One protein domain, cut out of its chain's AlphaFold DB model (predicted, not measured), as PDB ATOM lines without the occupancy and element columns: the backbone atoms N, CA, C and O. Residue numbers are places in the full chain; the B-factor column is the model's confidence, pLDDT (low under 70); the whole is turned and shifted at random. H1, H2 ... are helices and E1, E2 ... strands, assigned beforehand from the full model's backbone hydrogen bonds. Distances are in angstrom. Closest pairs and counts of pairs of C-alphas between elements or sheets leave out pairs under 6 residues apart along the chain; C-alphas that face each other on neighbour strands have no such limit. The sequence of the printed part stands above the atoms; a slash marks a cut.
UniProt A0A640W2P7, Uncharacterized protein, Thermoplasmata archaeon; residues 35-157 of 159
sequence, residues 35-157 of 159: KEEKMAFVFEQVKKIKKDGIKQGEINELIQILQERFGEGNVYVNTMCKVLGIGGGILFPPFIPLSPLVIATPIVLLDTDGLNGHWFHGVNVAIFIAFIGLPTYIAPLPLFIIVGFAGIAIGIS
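AT A GLANCE: This is residues 35 to 157 of the 159 residues of an uncharacterized protein of Thermoplasmata archaeon (UniProt A0A640W2P7). What is the overall shape? One twisted sheet of five strands folds back on itself at sharp bends in E1, E2, E4 and E5, and H1 and H2, running opposite ways, cover one face of it. The antiparallel neighbour pairs go round from E1 to E2, E4, E5 and back to E1, with E3 beside E2. What is it made of, and how compact is it? The printed part has 123 residues with two named helices and five named strands, in the order H1, H2, E1, E2, E3, E4, E5, and is mixed, helices and strands. It is compact and rounded, with a radius of gyration of the C-alphas of 13.1 A and spans of 36 by 30 by 29 A.

HOW THE PARTS SIT: How do the helices stand to each other? H1, residues 35 to 48, and H2, residues 56 to 70, form a helical hairpin and only just touch, with 3 pairs of C-alphas within 8 A, the closest Gln 45 and Leu 62 at 6.7 A. They run opposite ways at a shallow tilt of 17 degrees, and in both every O i to N i+4 pair is within hydrogen-bond range. How do the strands pair? E1, residues 75 to 92, E2, residues 98 to 114, and E3, residues 117 to 123, make a meander of two hairpins, each strand the antiparallel neighbour of the one before, with N 84 and O 111 at 2.9 A and N 110 and O 121 at 2.9 A, within hydrogen-bond range. E4, residues 125 to 138, and E5, residues 143 to 156, form another hairpin, with N 127 and O 154 at 2.8 A. E5 is also antiparallel to E1, with N 78 and O 153 at 2.9 A, and E4 to E2, with N 102 and O 128 at 2.9 A. How does the branched sheet spread from E2? E1 lies on one side of E2, beside residues 102 to 114; on the other side lie the edge strand E3, beside residues 108 to 114, and E4, beside residues 98 to 106. Where are the helices on the sheet? H1 has a height of 9.8 A over the sheet, over E4 and only just over E2, with 3 C-alphas there. On the same face, H2 has a height of 9.5 A and runs across the strands, at 67 degrees to E5 on the local plane; its closest C-alpha pair with E1 is Gln 67 and Val 75, 6.0 A.

IN THESE COORDINATES: Where do the first and last elements begin and end? H1 begins at C-alpha 35, (-36.559, -15.293, -0.592), and E5 ends at C-alpha 156, (-28.409, -14.136, 7.961). How long are the longer elements? From first to last C-alpha, H1 measures 20.6 A, H2 20.9 A and E1 19.5 A. Where do the strands bend? E1 bends by 132 degrees at residue 89, E2 by 134 at 107, E4 by 133 at 130 and E5 by 133 at 151.

THE WHOLE: How large is it, and is it cut? The two C-alphas farthest apart, those of Gly 57 and Pro 140, are 39.2 A apart, and the printed part has no cut. Are there long links or uncertain places? No link is long: H1 to H2 is short and the others are tight. Residues 50 to 53 and 93 to 97 have pLDDT under 70, and the mean of the printed part is 89.4.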
ATOM      1  N   LYS A  35     -36.909 -14.874  -1.960       83.38
ATOM      2  CA  LYS A  35     -36.559 -15.293  -0.592       83.38
ATOM      3  C   LYS A  35     -36.460 -16.817  -0.481       83.38
ATOM      4  O   LYS A  35     -35.623 -17.314   0.270       83.38
ATOM      5  N   GLU A  36     -37.264 -17.552  -1.249       84.88
ATOM      6  CA  GLU A  36     -37.193 -19.010  -1.318       84.88
ATOM      7  C   GLU A  36     -35.852 -19.495  -1.885       84.88
ATOM      8  O   GLU A  36     -35.255 -20.413  -1.322       84.88
ATOM      9  N   GLU A  37     -35.343 -18.864  -2.945       87.94
ATOM     10  CA  GLU A  37     -34.047 -19.204  -3.545       87.94
ATOM     11  C   GLU A  37     -32.888 -18.903  -2.587       87.94
ATOM     12  O   GLU A  37     -31.994 -19.736  -2.408       87.94
ATOM     13  N   LYS A  38     -32.940 -17.754  -1.897       89.94
ATOM     14  CA  LYS A  38     -31.965 -17.387  -0.856       89.94
ATOM     15  C   LYS A  38     -31.949 -18.422   0.278       89.94
ATOM     16  O   LYS A  38     -30.880 -18.872   0.687       89.94
ATOM     17  N   MET A  39     -33.119 -18.865   0.746       89.25
ATOM     18  CA  MET A  39     -33.221 -19.929   1.755       89.25
ATOM     19  C   MET A  39     -32.696 -21.274   1.245       89.25
ATOM     20  O   MET A  39     -31.951 -21.948   1.954       89.25
ATOM     21  N   ALA A  40     -33.079 -21.673   0.028       89.56
ATOM     22  CA  ALA A  40     -32.655 -22.935  -0.570       89.56
ATOM     23  C   ALA A  40     -31.127 -23.013  -0.680       89.56
ATOM     24  O   ALA A  40     -30.541 -24.032  -0.307       89.56
ATOM     25  N   PHE A  41     -30.491 -21.910  -1.089       90.75
ATOM     26  CA  PHE A  41     -29.038 -21.783  -1.123       90.75
ATOM     27  C   PHE A  41     -28.407 -22.016   0.255       90.75
ATOM     28  O   PHE A  41     -27.499 -22.839   0.378       90.75
ATOM     29  N   VAL A  42     -28.909 -21.354   1.307       90.06
ATOM     30  CA  VAL A  42     -28.398 -21.536   2.678       90.06
ATOM     31  C   VAL A  42     -28.513 -22.999   3.111       90.06
ATOM     32  O   VAL A  42     -27.548 -23.575   3.615       90.06
ATOM     33  N   PHE A  43     -29.662 -23.637   2.874       89.50
ATOM     34  CA  PHE A  43     -29.849 -25.048   3.218       89.50
ATOM     35  C   PHE A  43     -28.923 -25.982   2.441       89.50
ATOM     36  O   PHE A  43     -28.487 -26.992   2.994       89.50
ATOM     37  N   GLU A  44     -28.627 -25.682   1.179       90.00
ATOM     38  CA  GLU A  44     -27.673 -26.452   0.387       90.00
ATOM     39  C   GLU A  44     -26.260 -26.357   0.973       90.00
ATOM     40  O   GLU A  44     -25.627 -27.395   1.184       90.00
ATOM     41  N   GLN A  45     -25.790 -25.151   1.318       90.25
ATOM     42  CA  GLN A  45     -24.458 -24.984   1.911       90.25
ATOM     43  C   GLN A  45     -24.360 -25.671   3.278       90.25
ATOM     44  O   GLN A  45     -23.423 -26.420   3.540       90.25
ATOM     45  N   VAL A  46     -25.386 -25.529   4.121       86.75
ATOM     46  CA  VAL A  46     -25.431 -26.188   5.435       86.75
ATOM     47  C   VAL A  46     -25.552 -27.717   5.324       86.75
ATOM     48  O   VAL A  46     -25.169 -28.438   6.239       86.75
ATOM     49  N   LYS A  47     -26.050 -28.280   4.217       84.12
ATOM     50  CA  LYS A  47     -26.027 -29.742   4.016       84.12
ATOM     51  C   LYS A  47     -24.622 -30.279   3.741       84.12
ATOM     52  O   LYS A  47     -24.360 -31.433   4.078       84.12
ATOM     53  N   LYS A  48     -23.727 -29.473   3.158       81.88
ATOM     54  CA  LYS A  48     -22.365 -29.901   2.793       81.88
ATOM     55  C   LYS A  48     -21.491 -30.179   4.020       81.88
ATOM     56  O   LYS A  48     -20.708 -31.119   3.984       81.88
ATOM     57  N   ILE A  49     -21.718 -29.482   5.138       76.38
ATOM     58  CA  ILE A  49     -20.921 -29.616   6.378       76.38
ATOM     59  C   ILE A  49     -21.259 -30.868   7.220       76.38
ATOM     60  O   ILE A  49     -20.763 -31.034   8.331       76.38
ATOM     61  N   LYS A  50     -22.170 -31.741   6.757       65.88
ATOM     62  CA  LYS A  50     -22.865 -32.713   7.627       65.88
ATOM     63  C   LYS A  50     -22.291 -34.136   7.633       65.88
ATOM     64  O   LYS A  50     -22.845 -34.978   8.338       65.88
ATOM     65  N   LYS A  51     -21.244 -34.442   6.854       52.75
ATOM     66  CA  LYS A  51     -20.905 -35.848   6.553       52.75
ATOM     67  C   LYS A  51     -20.004 -36.545   7.584       52.75
ATOM     68  O   LYS A  51     -20.257 -37.714   7.834       52.75
ATOM     69  N   ASP A  52     -19.069 -35.850   8.245       53.19
ATOM     70  CA  ASP A  52     -18.061 -36.487   9.130       53.19
ATOM     71  C   ASP A  52     -17.757 -35.702  10.429       53.19
ATOM     72  O   ASP A  52     -16.653 -35.753  10.975       53.19
ATOM     73  N   GLY A  53     -18.755 -34.977  10.944       63.25
ATOM     74  CA  GLY A  53     -18.581 -34.026  12.046       63.25
ATOM     75  C   GLY A  53     -18.142 -32.655  11.532       63.25
ATOM     76  O   GLY A  53     -17.337 -32.559  10.613       63.25
ATOM     77  N   ILE A  54     -18.708 -31.592  12.107       75.00
ATOM     78  CA  ILE A  54     -18.521 -30.227  11.603       75.00
ATOM     79  C   ILE A  54     -17.129 -29.735  12.017       75.00
ATOM     80  O   ILE A  54     -16.868 -29.533  13.206       75.00
ATOM     81  N   LYS A  55     -16.228 -29.548  11.047       83.75
ATOM     82  CA  LYS A  55     -14.866 -29.044  11.286       83.75
ATOM     83  C   LYS A  55     -14.821 -27.527  11.184       83.75
ATOM     84  O   LYS A  55     -15.518 -26.927  10.374       83.75
ATOM     85  N   GLN A  56     -13.904 -26.900  11.922       82.69
ATOM     86  CA  GLN A  56     -13.743 -25.441  11.893       82.69
ATOM     87  C   GLN A  56     -13.484 -24.886  10.480       82.69
ATOM     88  O   GLN A  56     -14.003 -23.828  10.141       82.69
ATOM     89  N   GLY A  57     -12.718 -25.602   9.648       85.38
ATOM     90  CA  GLY A  57     -12.460 -25.194   8.262       85.38
ATOM     91  C   GLY A  57     -13.735 -25.099   7.419       85.38
ATOM     92  O   GLY A  57     -13.921 -24.112   6.720       85.38
ATOM     93  N   GLU A  58     -14.645 -26.066   7.563       86.69
ATOM     94  CA  GLU A  58     -15.929 -26.094   6.844       86.69
ATOM     95  C   GLU A  58     -16.862 -24.968   7.308       86.69
ATOM     96  O   GLU A  58     -17.636 -24.431   6.521       86.69
ATOM     97  N   ILE A  59     -16.784 -24.583   8.587       89.75
ATOM     98  CA  ILE A  59     -17.561 -23.458   9.123       89.75
ATOM     99  C   ILE A  59     -17.031 -22.135   8.575       89.75
ATOM    100  O   ILE A  59     -17.820 -21.285   8.169       89.75
ATOM    101  N   ASN A  60     -15.710 -21.958   8.540       92.00
ATOM    102  CA  ASN A  60     -15.105 -20.748   7.991       92.00
ATOM    103  C   ASN A  60     -15.439 -20.597   6.498       92.00
ATOM    104  O   ASN A  60     -15.812 -19.509   6.071       92.00
ATOM    105  N   GLU A  61     -15.375 -21.692   5.735       91.81
ATOM    106  CA  GLU A  61     -15.781 -21.719   4.326       91.81
ATOM    107  C   GLU A  61     -17.271 -21.394   4.160       91.81
ATOM    108  O   GLU A  61     -17.634 -20.563   3.331       91.81
ATOM    109  N   LEU A  62     -18.143 -21.975   4.994       92.31
ATOM    110  CA  LEU A  62     -19.568 -21.640   5.005       92.31
ATOM    111  C   LEU A  62     -19.789 -20.144   5.256       92.31
ATOM    112  O   LEU A  62     -20.541 -19.514   4.519       92.31
ATOM    113  N   ILE A  63     -19.156 -19.572   6.284       94.06
ATOM    114  CA  ILE A  63     -19.293 -18.148   6.617       94.06
ATOM    115  C   ILE A  63     -18.839 -17.289   5.438       94.06
ATOM    116  O   ILE A  63     -19.570 -16.382   5.050       94.06
ATOM    117  N   GLN A  64     -17.693 -17.614   4.836       95.31
ATOM    118  CA  GLN A  64     -17.173 -16.894   3.681       95.31
ATOM    119  C   GLN A  64     -18.152 -16.945   2.501       95.31
ATOM    120  O   GLN A  64     -18.518 -15.899   1.976       95.31
ATOM    121  N   ILE A  65     -18.657 -18.127   2.135       94.00
ATOM    122  CA  ILE A  65     -19.637 -18.284   1.046       94.00
ATOM    123  C   ILE A  65     -20.914 -17.478   1.326       94.00
ATOM    124  O   ILE A  65     -21.487 -16.865   0.424       94.00
ATOM    125  N   LEU A  66     -21.383 -17.471   2.576       94.38
ATOM    126  CA  LEU A  66     -22.555 -16.692   2.971       94.38
ATOM    127  C   LEU A  66     -22.284 -15.184   2.879       94.38
ATOM    128  O   LEU A  66     -23.144 -14.448   2.402       94.38
ATOM    129  N   GLN A  67     -21.109 -14.723   3.305       95.06
ATOM    130  CA  GLN A  67     -20.706 -13.318   3.224       95.06
ATOM    131  C   GLN A  67     -20.499 -12.862   1.777       95.06
ATOM    132  O   GLN A  67     -20.943 -11.774   1.424       95.06
ATOM    133  N   GLU A  68     -19.910 -13.696   0.921       93.50
ATOM    134  CA  GLU A  68     -19.784 -13.436  -0.517       93.50
ATOM    135  C   GLU A  68     -21.158 -13.345  -1.192       93.50
ATOM    136  O   GLU A  68     -21.369 -12.499  -2.060       93.50
ATOM    137  N   ARG A  69     -22.120 -14.185  -0.778       92.06
ATOM    138  CA  ARG A  69     -23.460 -14.221  -1.380       92.06
ATOM    139  C   ARG A  69     -24.398 -13.128  -0.878       92.06
ATOM    140  O   ARG A  69     -25.192 -12.620  -1.664       92.06
ATOM    141  N   PHE A  70     -24.376 -12.825   0.417       92.69
ATOM    142  CA  PHE A  70     -25.337 -11.919   1.055       92.69
ATOM    143  C   PHE A  70     -24.725 -10.580   1.472       92.69
ATOM    144  O   PHE A  70     -25.469  -9.668   1.815       92.69
ATOM    145  N   GLY A  71     -23.401 -10.440   1.437       92.50
ATOM    146  CA  GLY A  71     -22.665  -9.287   1.944       92.50
ATOM    147  C   GLY A  71     -22.300  -9.433   3.422       92.50
ATOM    148  O   GLY A  71     -23.104  -9.879   4.242       92.50
ATOM    149  N   GLU A  72     -21.092  -8.997   3.784       90.38
ATOM    150  CA  GLU A  72     -20.567  -9.085   5.157       90.38
ATOM    151  C   GLU A  72     -21.485  -8.419   6.193       90.38
ATOM    152  O   GLU A  72     -21.706  -8.969   7.268       90.38
ATOM    153  N   GLY A  73     -22.096  -7.280   5.849       92.38
ATOM    154  CA  GLY A  73     -23.022  -6.559   6.733       92.38
ATOM    155  C   GLY A  73     -24.372  -7.250   6.969       92.38
ATOM    156  O   GLY A  73     -25.159  -6.775   7.782       92.38
ATOM    157  N   ASN A  74     -24.655  -8.347   6.266       94.75
ATOM    158  CA  ASN A  74     -25.898  -9.111   6.384       94.75
ATOM    159  C   ASN A  74     -25.698 -10.484   7.046       94.75
ATOM    160  O   ASN A  74     -26.680 -11.199   7.275       94.75
ATOM    161  N   VAL A  75     -24.450 -10.855   7.349       96.56
ATOM    162  CA  VAL A  75     -24.089 -12.123   7.988       96.56
ATOM    163  C   VAL A  75     -23.439 -11.831   9.333       96.56
ATOM    164  O   VAL A  75     -22.295 -11.394   9.424       96.56
ATOM    165  N   TYR A  76     -24.182 -12.110  10.394       96.62
ATOM    166  CA  TYR A  76     -23.772 -11.901  11.774       96.62
ATOM    167  C   TYR A  76     -23.216 -13.205  12.326       96.62
ATOM    168  O   TYR A  76     -23.872 -14.241  12.234       96.62
ATOM    169  N   VAL A  77     -22.025 -13.167  12.916       97.00
ATOM    170  CA  VAL A  77     -21.387 -14.353  13.492       97.00
ATOM    171  C   VAL A  77     -21.012 -14.075  14.939       97.00
ATOM    172  O   VAL A  77     -20.463 -13.024  15.263       97.00
ATOM    173  N   ASN A  78     -21.299 -15.031  15.815       97.38
ATOM    174  CA  ASN A  78     -20.780 -15.057  17.174       97.38
ATOM    175  C   ASN A  78     -20.256 -16.450  17.508       97.38
ATOM    176  O   ASN A  78     -20.758 -17.455  17.003       97.38
ATOM    177  N   THR A  79     -19.255 -16.516  18.371       96.19
ATOM    178  CA  THR A  79     -18.602 -17.763  18.769       96.19
ATOM    179  C   THR A  79     -18.608 -17.905  20.284       96.19
ATOM    180  O   THR A  79     -18.559 -16.910  21.011       96.19
ATOM    181  N   MET A  80     -18.701 -19.151  20.761       96.06
ATOM    182  CA  MET A  80     -18.794 -19.513  22.180       96.06
ATOM    183  C   MET A  80     -19.794 -18.619  22.926       96.06
ATOM    184  O   MET A  80     -19.464 -17.978  23.923       96.06
ATOM    185  N   CYS A  81     -21.007 -18.530  22.386       96.75
ATOM    186  CA  CYS A  81     -21.976 -17.505  22.746       96.75
ATOM    187  C   CYS A  81     -23.201 -18.091  23.448       96.75
ATOM    188  O   CYS A  81     -23.626 -19.217  23.176       96.75
ATOM    189  N   LYS A  82     -23.789 -17.302  24.345       97.62
ATOM    190  CA  LYS A  82     -25.176 -17.474  24.773       97.62
ATOM    191  C   LYS A  82     -26.080 -17.054  23.628       97.62
ATOM    192  O   LYS A  82     -25.777 -16.080  22.942       97.62
ATOM    193  N   VAL A  83     -27.185 -17.765  23.457       96.56
ATOM    194  CA  VAL A  83     -28.185 -17.445  22.441       96.56
ATOM    195  C   VAL A  83     -29.577 -17.400  23.057       96.56
ATOM    196  O   VAL A  83     -29.976 -18.302  23.802       96.56
ATOM    197  N   LEU A  84     -30.317 -16.352  22.709       97.19
ATOM    198  CA  LEU A  84     -31.750 -16.226  22.914       97.19
ATOM    199  C   LEU A  84     -32.384 -15.886  21.560       97.19
ATOM    200  O   LEU A  84     -32.174 -14.815  21.002       97.19
ATOM    201  N   GLY A  85     -33.146 -16.826  21.015       95.00
ATOM    202  CA  GLY A  85     -33.859 -16.675  19.754       95.00
ATOM    203  C   GLY A  85     -35.362 -16.728  19.973       95.00
ATOM    204  O   GLY A  85     -35.860 -17.650  20.616       95.00
ATOM    205  N   ILE A  86     -36.098 -15.780  19.404       94.31
ATOM    206  CA  ILE A  86     -37.559 -15.832  19.311       94.31
ATOM    207  C   ILE A  86     -37.911 -15.705  17.842       94.31
ATOM    208  O   ILE A  86     -37.497 -14.755  17.186       94.31
ATOM    209  N   GLY A  87     -38.676 -16.641  17.306       92.62
ATOM    210  CA  GLY A  87     -39.023 -16.584  15.896       92.62
ATOM    211  C   GLY A  87     -40.335 -17.256  15.571       92.62
ATOM    212  O   GLY A  87     -41.011 -17.827  16.429       92.62
ATOM    213  N   GLY A  88     -40.688 -17.146  14.297       88.75
ATOM    214  CA  GLY A  88     -41.834 -17.822  13.726       88.75
ATOM    215  C   GLY A  88     -41.455 -18.597  12.471       88.75
ATOM    216  O   GLY A  88     -40.528 -18.216  11.761       88.75
ATOM    217  N   GLY A  89     -42.185 -19.677  12.201       88.31
ATOM    218  CA  GLY A  89     -42.011 -20.531  11.033       88.31
ATOM    219  C   GLY A  89     -41.494 -21.920  11.385       88.31
ATOM    220  O   GLY A  89     -42.176 -22.688  12.053       88.31
ATOM    221  N   ILE A  90     -40.313 -22.258  10.876       85.50
ATOM    222  CA  ILE A  90     -39.723 -23.592  10.932       85.50
ATOM    223  C   ILE A  90     -38.496 -23.564  11.836       85.50
ATOM    224  O   ILE A  90     -37.590 -22.744  11.685       85.50
ATOM    225  N   LEU A  91     -38.450 -24.537  12.737       85.94
ATOM    226  CA  LEU A  91     -37.294 -24.849  13.555       85.94
ATOM    227  C   LEU A  91     -36.846 -26.265  13.193       85.94
ATOM    228  O   LEU A  91     -37.587 -27.226  13.396       85.94
ATOM    229  N   PHE A  92     -35.670 -26.394  12.583       82.81
ATOM    230  CA  PHE A  92     -35.141 -27.685  12.175       82.81
ATOM    231  C   PHE A  92     -34.431 -28.389  13.342       82.81
ATOM    232  O   PHE A  92     -33.599 -27.771  14.014       82.81
ATOM    233  N   PRO A  93     -34.727 -29.685  13.553       67.81
ATOM    234  CA  PRO A  93     -34.140 -30.506  14.602       67.81
ATOM    235  C   PRO A  93     -32.609 -30.645  14.501       67.81
ATOM    236  O   PRO A  93     -32.040 -30.483  13.414       67.81
ATOM    237  N   PRO A  94     -31.965 -31.051  15.616       58.41
ATOM    238  CA  PRO A  94     -32.591 -31.746  16.744       58.41
ATOM    239  C   PRO A  94     -33.077 -30.846  17.895       58.41
ATOM    240  O   PRO A  94     -32.419 -29.893  18.298       58.41
ATOM    241  N   PHE A  95     -34.261 -31.184  18.429       65.88
ATOM    242  CA  PHE A  95     -34.874 -30.560  19.615       65.88
ATOM    243  C   PHE A  95     -34.425 -31.233  20.914       65.88
ATOM    244  O   PHE A  95     -35.213 -31.499  21.818       65.88
ATOM    245  N   ILE A  96     -33.157 -31.614  20.953       66.75
ATOM    246  CA  ILE A  96     -32.543 -32.258  22.105       66.75
ATOM    247  C   ILE A  96     -31.569 -31.269  22.746       66.75
ATOM    248  O   ILE A  96     -31.086 -30.366  22.062       66.75
ATOM    249  N   PRO A  97     -31.233 -31.448  24.033       67.94
ATOM    250  CA  PRO A  97     -30.320 -30.554  24.733       67.94
ATOM    251  C   PRO A  97     -28.927 -30.426  24.119       67.94
ATOM    252  O   PRO A  97     -28.224 -29.491  24.471       67.94
ATOM    253  N   LEU A  98     -28.517 -31.352  23.248       80.69
ATOM    254  CA  LEU A  98     -27.209 -31.395  22.595       80.69
ATOM    255  C   LEU A  98     -27.382 -31.632  21.096       80.69
ATOM    256  O   LEU A  98     -27.608 -32.758  20.654       80.69
ATOM    257  N   SER A  99     -27.241 -30.575  20.312       83.44
ATOM    258  CA  SER A  99     -27.520 -30.590  18.883       83.44
ATOM    259  C   SER A  99     -26.303 -30.127  18.092       83.44
ATOM    260  O   SER A  99     -25.897 -28.974  18.221       83.44
ATOM    261  N   PRO A 100     -25.732 -30.968  17.208       85.31
ATOM    262  CA  PRO A 100     -24.627 -30.549  16.345       85.31
ATOM    263  C   PRO A 100     -24.977 -29.340  15.474       85.31
ATOM    264  O   PRO A 100     -24.105 -28.532  15.170       85.31
ATOM    265  N   LEU A 101     -26.250 -29.220  15.089       88.44
ATOM    266  CA  LEU A 101     -26.759 -28.178  14.213       88.44
ATOM    267  C   LEU A 101     -28.239 -27.908  14.515       88.44
ATOM    268  O   LEU A 101     -29.026 -28.850  14.520       88.44
ATOM    269  N   VAL A 102     -28.622 -26.646  14.692       90.56
ATOM    270  CA  VAL A 102     -30.019 -26.183  14.763       90.56
ATOM    271  C   VAL A 102     -30.199 -25.060  13.746       90.56
ATOM    272  O   VAL A 102     -29.322 -24.209  13.620       90.56
ATOM    273  N   ILE A 103     -31.315 -25.054  13.014       91.75
ATOM    274  CA  ILE A 103     -31.624 -23.996  12.038       91.75
ATOM    275  C   ILE A 103     -33.019 -23.445  12.315       91.75
ATOM    276  O   ILE A 103     -33.963 -24.220  12.446       91.75
ATOM    277  N   ALA A 104     -33.167 -22.126  12.366       92.31
ATOM    278  CA  ALA A 104     -34.432 -21.439  12.602       92.31
ATOM    279  C   ALA A 104     -34.711 -20.411  11.492       92.31
ATOM    280  O   ALA A 104     -33.811 -19.680  11.087       92.31
ATOM    281  N   THR A 105     -35.940 -20.380  10.969       92.44
ATOM    282  CA  THR A 105     -36.327 -19.615   9.763       92.44
ATOM    283  C   THR A 105     -37.852 -19.406   9.724       92.44
ATOM    284  O   THR A 105     -38.560 -20.188  10.354       92.44
ATOM    285  N   PRO A 106     -38.426 -18.469   8.937       90.81
ATOM    286  CA  PRO A 106     -37.796 -17.404   8.147       90.81
ATOM    287  C   PRO A 106     -37.736 -16.044   8.847       90.81
ATOM    288  O   PRO A 106     -37.331 -15.063   8.224       90.81
ATOM    289  N   ILE A 107     -38.210 -15.950  10.091       91.38
ATOM    290  CA  ILE A 107     -38.201 -14.714  10.875       91.38
ATOM    291  C   ILE A 107     -37.726 -15.066  12.278       91.38
ATOM    292  O   ILE A 107     -38.423 -15.770  13.010       91.38
ATOM    293  N   VAL A 108     -36.543 -14.579  12.645       95.38
ATOM    294  CA  VAL A 108     -35.920 -14.823  13.946       95.38
ATOM    295  C   VAL A 108     -35.394 -13.509  14.498       95.38
ATOM    296  O   VAL A 108     -34.611 -12.824  13.852       95.38
ATOM    297  N   LEU A 109     -35.799 -13.168  15.709       97.00
ATOM    298  CA  LEU A 109     -35.144 -12.166  16.529       97.00
ATOM    299  C   LEU A 109     -34.095 -12.883  17.372       97.00
ATOM    300  O   LEU A 109     -34.441 -13.752  18.174       97.00
ATOM    301  N   LEU A 110     -32.828 -12.568  17.130       97.19
ATOM    302  CA  LEU A 110     -31.702 -13.280  17.707       97.19
ATOM    303  C   LEU A 110     -30.844 -12.332  18.541       97.19
ATOM    304  O   LEU A 110     -30.317 -11.345  18.032       97.19
ATOM    305  N   ASP A 111     -30.725 -12.673  19.816       97.75
ATOM    306  CA  ASP A 111     -29.852 -12.069  20.812       97.75
ATOM    307  C   ASP A 111     -28.695 -13.034  21.084       97.75
ATOM    308  O   ASP A 111     -28.918 -14.223  21.360       97.75
ATOM    309  N   THR A 112     -27.463 -12.544  20.970       97.88
ATOM    310  CA  THR A 112     -26.276 -13.327  21.301       97.88
ATOM    311  C   THR A 112     -25.288 -12.524  22.131       97.88
ATOM    312  O   THR A 112     -25.107 -11.327  21.919       97.88
ATOM    313  N   ASP A 113     -24.593 -13.219  23.030       98.06
ATOM    314  CA  ASP A 113     -23.517 -12.669  23.857       98.06
ATOM    315  C   ASP A 113     -22.364 -13.679  23.921       98.06
ATOM    316  O   ASP A 113     -22.531 -14.789  24.438       98.06
ATOM    317  N   GLY A 114     -21.214 -13.335  23.336       96.62
ATOM    318  CA  GLY A 114     -20.088 -14.250  23.135       96.62
ATOM    319  C   GLY A 114     -18.766 -13.546  22.847       96.62
ATOM    320  O   GLY A 114     -18.595 -12.359  23.127       96.62
ATOM    321  N   LEU A 115     -17.802 -14.278  22.279       96.25
ATOM    322  CA  LEU A 115     -16.439 -13.767  22.058       96.25
ATOM    323  C   LEU A 115     -16.370 -12.618  21.047       96.25
ATOM    324  O   LEU A 115     -15.431 -11.826  21.088       96.25
ATOM    325  N   ASN A 116     -17.358 -12.508  20.158       95.56
ATOM    326  CA  ASN A 116     -17.453 -11.426  19.178       95.56
ATOM    327  C   ASN A 116     -18.271 -10.225  19.699       95.56
ATOM    328  O   ASN A 116     -18.628  -9.343  18.922       95.56
ATOM    329  N   GLY A 117     -18.553 -10.178  21.006       94.81
ATOM    330  CA  GLY A 117     -19.384  -9.160  21.643       94.81
ATOM    331  C   GLY A 117     -20.865  -9.535  21.672       94.81
ATOM    332  O   GLY A 117     -21.254 -10.643  21.300       94.81
ATOM    333  N   HIS A 118     -21.686  -8.596  22.139       96.94
ATOM    334  CA  HIS A 118     -23.138  -8.734  22.168       96.94
ATOM    335  C   HIS A 118     -23.767  -8.100  20.927       96.94
ATOM    336  O   HIS A 118     -23.427  -6.968  20.567       96.94
ATOM    337  N   TRP A 119     -24.738  -8.784  20.328       94.94
ATOM    338  CA  TRP A 119     -25.573  -8.208  19.281       94.94
ATOM    339  C   TRP A 119     -26.994  -8.759  19.302       94.94
ATOM    340  O   TRP A 119     -27.249  -9.885  19.724       94.94
ATOM    341  N   PHE A 120     -27.907  -7.937  18.785       96.56
ATOM    342  CA  PHE A 120     -29.336  -8.202  18.746       96.56
ATOM    343  C   PHE A 120     -29.902  -7.805  17.384       96.56
ATOM    344  O   PHE A 120     -29.981  -6.617  17.064       96.56
ATOM    345  N   HIS A 121     -30.284  -8.792  16.573       95.31
ATOM    346  CA  HIS A 121     -30.699  -8.562  15.190       95.31
ATOM    347  C   HIS A 121     -31.909  -9.404  14.783       95.31
ATOM    348  O   HIS A 121     -32.079 -10.550  15.201       95.31
ATOM    349  N   GLY A 122     -32.738  -8.826  13.911       95.88
ATOM    350  CA  GLY A 122     -33.738  -9.563  13.147       95.88
ATOM    351  C   GLY A 122     -33.083 -10.216  11.932       95.88
ATOM    352  O   GLY A 122     -32.537  -9.525  11.072       95.88
ATOM    353  N   VAL A 123     -33.137 -11.541  11.863       96.19
ATOM    354  CA  VAL A 123     -32.529 -12.350  10.805       96.19
ATOM    355  C   VAL A 123     -33.573 -13.253  10.158       96.19
ATOM    356  O   VAL A 123     -34.586 -13.614  10.763       96.19
ATOM    357  N   ASN A 124     -33.331 -13.621   8.904       95.44
ATOM    358  CA  ASN A 124     -34.178 -14.552   8.179       95.44
ATOM    359  C   ASN A 124     -33.823 -16.000   8.480       95.44
ATOM    360  O   ASN A 124     -34.708 -16.841   8.600       95.44
ATOM    361  N   VAL A 125     -32.532 -16.285   8.632       95.25
ATOM    362  CA  VAL A 125     -32.050 -17.616   8.991       95.25
ATOM    363  C   VAL A 125     -31.090 -17.486  10.162       95.25
ATOM    364  O   VAL A 125     -30.156 -16.691  10.115       95.25
ATOM    365  N   ALA A 126     -31.317 -18.280  11.202       95.81
ATOM    366  CA  ALA A 126     -30.373 -18.479  12.290       95.81
ATOM    367  C   ALA A 126     -29.855 -19.917  12.254       95.81
ATOM    368  O   ALA A 126     -30.643 -20.860  12.164       95.81
ATOM    369  N   ILE A 127     -28.538 -20.085  12.320       94.88
ATOM    370  CA  ILE A 127     -27.850 -21.374  12.327       94.88
ATOM    371  C   ILE A 127     -27.019 -21.443  13.605       94.88
ATOM    372  O   ILE A 127     -26.199 -20.566  13.866       94.88
ATOM    373  N   PHE A 128     -27.198 -22.504  14.382       94.06
ATOM    374  CA  PHE A 128     -26.419 -22.768  15.587       94.06
ATOM    375  C   PHE A 128     -25.653 -24.070  15.414       94.06
ATOM    376  O   PHE A 128     -26.254 -25.101  15.114       94.06
ATOM    377  N   ILE A 129     -24.339 -24.030  15.613       91.88
ATOM    378  CA  ILE A 129     -23.437 -25.176  15.490       91.88
ATOM    379  C   ILE A 129     -22.878 -25.514  16.870       91.88
ATOM    380  O   ILE A 129     -22.498 -24.615  17.625       91.88
ATOM    381  N   ALA A 130     -22.830 -26.813  17.187       90.50
ATOM    382  CA  ALA A 130     -22.511 -27.319  18.523       90.50
ATOM    383  C   ALA A 130     -23.385 -26.639  19.596       90.50
ATOM    384  O   ALA A 130     -22.896 -26.000  20.526       90.50
ATOM    385  N   PHE A 131     -24.700 -26.720  19.396       91.88
ATOM    386  CA  PHE A 131     -25.701 -26.086  20.237       91.88
ATOM    387  C   PHE A 131     -26.031 -26.944  21.460       91.88
ATOM    388  O   PHE A 131     -26.248 -28.153  21.353       91.88
ATOM    389  N   ILE A 132     -26.121 -26.292  22.614       91.94
ATOM    390  CA  ILE A 132     -26.534 -26.874  23.885       91.94
ATOM    391  C   ILE A 132     -27.655 -26.017  24.468       91.94
ATOM    392  O   ILE A 132     -27.412 -24.879  24.868       91.94
ATOM    393  N   GLY A 133     -28.882 -26.531  24.544       90.69
ATOM    394  CA  GLY A 133     -29.996 -25.733  25.055       90.69
ATOM    395  C   GLY A 133     -31.382 -26.297  24.791       90.69
ATOM    396  O   GLY A 133     -31.555 -27.469  24.482       90.69
ATOM    397  N   LEU A 134     -32.389 -25.441  24.933       88.38
ATOM    398  CA  LEU A 134     -33.801 -25.796  24.843       88.38
ATOM    399  C   LEU A 134     -34.461 -25.046  23.682       88.38
ATOM    400  O   LEU A 134     -34.930 -23.918  23.856       88.38
ATOM    401  N   PRO A 135     -34.507 -25.656  22.488       88.19
ATOM    402  CA  PRO A 135     -35.312 -25.161  21.388       88.19
ATOM    403  C   PRO A 135     -36.753 -25.669  21.587       88.19
ATOM    404  O   PRO A 135     -37.020 -26.869  21.565       88.19
ATOM    405  N   THR A 136     -37.690 -24.754  21.819       87.69
ATOM    406  CA  THR A 136     -39.099 -25.049  22.113       87.69
ATOM    407  C   THR A 136     -39.985 -24.527  20.994       87.69
ATOM    408  O   THR A 136     -39.928 -23.347  20.657       87.69
ATOM    409  N   TYR A 137     -40.836 -25.392  20.447       86.88
ATOM    410  CA  TYR A 137     -41.842 -25.039  19.445       86.88
ATOM    411  C   TYR A 137     -43.239 -25.009  20.084       86.88
ATOM    412  O   TYR A 137     -43.588 -25.920  20.835       86.88
ATOM    413  N   ILE A 138     -44.040 -23.980  19.801       86.31
ATOM    414  CA  ILE A 138     -45.308 -23.695  20.499       86.31
ATOM    415  C   ILE A 138     -46.503 -23.875  19.555       86.31
ATOM    416  O   ILE A 138     -47.055 -22.903  19.056       86.31
ATOM    417  N   ALA A 139     -46.956 -25.110  19.336       80.56
ATOM    418  CA  ALA A 139     -48.141 -25.384  18.512       80.56
ATOM    419  C   ALA A 139     -49.463 -24.924  19.187       80.56
ATOM    420  O   ALA A 139     -49.562 -24.982  20.414       80.56
ATOM    421  N   PRO A 140     -50.507 -24.506  18.430       81.38
ATOM    422  CA  PRO A 140     -50.635 -24.533  16.965       81.38
ATOM    423  C   PRO A 140     -50.060 -23.303  16.245       81.38
ATOM    424  O   PRO A 140     -50.027 -23.285  15.017       81.38
ATOM    425  N   LEU A 141     -49.625 -22.274  16.975       82.94
ATOM    426  CA  LEU A 141     -48.969 -21.122  16.361       82.94
ATOM    427  C   LEU A 141     -47.582 -21.552  15.856       82.94
ATOM    428  O   LEU A 141     -46.892 -22.313  16.524       82.94
ATOM    429  N   PRO A 142     -47.118 -21.107  14.684       86.25
ATOM    430  CA  PRO A 142     -45.783 -21.459  14.223       86.25
ATOM    431  C   PRO A 142     -44.746 -20.573  14.916       86.25
ATOM    432  O   PRO A 142     -44.073 -19.796  14.255       86.25
ATOM    433  N   LEU A 143     -44.673 -20.622  16.247       90.75
ATOM    434  CA  LEU A 143     -43.753 -19.842  17.075       90.75
ATOM    435  C   LEU A 143     -42.743 -20.760  17.749       90.75
ATOM    436  O   LEU A 143     -43.068 -21.881  18.148       90.75
ATOM    437  N   PHE A 144     -41.529 -20.259  17.931       91.81
ATOM    438  CA  PHE A 144     -40.498 -20.958  18.677       91.81
ATOM    439  C   PHE A 144     -39.655 -20.016  19.530       91.81
ATOM    440  O   PHE A 144     -39.498 -18.829  19.235       91.81
ATOM    441  N   ILE A 145     -39.090 -20.593  20.586       92.56
ATOM    442  CA  ILE A 145     -38.133 -19.959  21.488       92.56
ATOM    443  C   ILE A 145     -36.910 -20.866  21.571       92.56
ATOM    444  O   ILE A 145     -37.038 -22.079  21.714       92.56
ATOM    445  N   ILE A 146     -35.723 -20.286  21.489       93.75
ATOM    446  CA  ILE A 146     -34.445 -20.983  21.585       93.75
ATOM    447  C   ILE A 146     -33.663 -20.306  22.695       93.75
ATOM    448  O   ILE A 146     -33.430 -19.104  22.634       93.75
ATOM    449  N   VAL A 147     -33.255 -21.068  23.702       94.31
ATOM    450  CA  VAL A 147     -32.366 -20.578  24.761       94.31
ATOM    451  C   VAL A 147     -31.244 -21.580  24.941       94.31
ATOM    452  O   VAL A 147     -31.507 -22.775  25.087       94.31
ATOM    453  N   GLY A 148     -29.996 -21.123  24.938       94.75
ATOM    454  CA  GLY A 148     -28.867 -22.020  25.139       94.75
ATOM    455  C   GLY A 148     -27.512 -21.375  24.927       94.75
ATOM    456  O   GLY A 148     -27.352 -20.158  25.015       94.75
ATOM    457  N   PHE A 149     -26.543 -22.227  24.629       95.31
ATOM    458  CA  PHE A 149     -25.190 -21.877  24.238       95.31
ATOM    459  C   PHE A 149     -24.891 -22.499  22.878       95.31
ATOM    460  O   PHE A 149     -25.289 -23.631  22.612       95.31
ATOM    461  N   ALA A 150     -24.180 -21.780  22.022       94.94
ATOM    462  CA  ALA A 150     -23.707 -22.295  20.746       94.94
ATOM    463  C   ALA A 150     -22.193 -22.127  20.655       94.94
ATOM    464  O   ALA A 150     -21.652 -21.070  20.995       94.94
ATOM    465  N   GLY A 151     -21.512 -23.155  20.143       94.19
ATOM    466  CA  GLY A 151     -20.120 -23.014  19.729       94.19
ATOM    467  C   GLY A 151     -19.985 -21.921  18.671       94.19
ATOM    468  O   GLY A 151     -19.095 -21.081  18.772       94.19
ATOM    469  N   ILE A 152     -20.913 -21.885  17.708       95.12
ATOM    470  CA  ILE A 152     -21.026 -20.819  16.704       95.12
ATOM    471  C   ILE A 152     -22.505 -20.519  16.440       95.12
ATOM    472  O   ILE A 152     -23.297 -21.438  16.227       95.12
ATOM    473  N   ALA A 153     -22.865 -19.238  16.432       96.50
ATOM    474  CA  ALA A 153     -24.155 -18.729  15.984       96.50
ATOM    475  C   ALA A 153     -23.958 -17.877  14.726       96.50
ATOM    476  O   ALA A 153     -23.117 -16.981  14.711       96.50
ATOM    477  N   ILE A 154     -24.740 -18.157  13.685       97.12
ATOM    478  CA  ILE A 154     -24.741 -17.416  12.421       97.12
ATOM    479  C   ILE A 154     -26.159 -16.904  12.179       97.12
ATOM    480  O   ILE A 154     -27.102 -17.692  12.124       97.12
ATOM    481  N   GLY A 155     -26.316 -15.595  12.028       97.12
ATOM    482  CA  GLY A 155     -27.557 -14.942  11.628       97.12
ATOM    483  C   GLY A 155     -27.429 -14.369  10.219       97.12
ATOM    484  O   GLY A 155     -26.445 -13.702   9.922       97.12
ATOM    485  N   ILE A 156     -28.410 -14.608   9.353       96.94
ATOM    486  CA  ILE A 156     -28.409 -14.136   7.961       96.94
ATOM    487  C   ILE A 156     -29.648 -13.280   7.728       96.94
ATOM    488  O   ILE A 156     -30.770 -13.764   7.901       96.94
ATOM    489  N   SER A 157     -29.456 -12.030   7.317       94.94
ATOM    490  CA  SER A 157     -30.533 -11.120   6.923       94.94
ATOM    491  C   SER A 157     -30.594 -11.006   5.400       94.94
ATOM    492  O   SER A 157     -29.602 -10.699   4.744       94.94
TER     493      SER A 157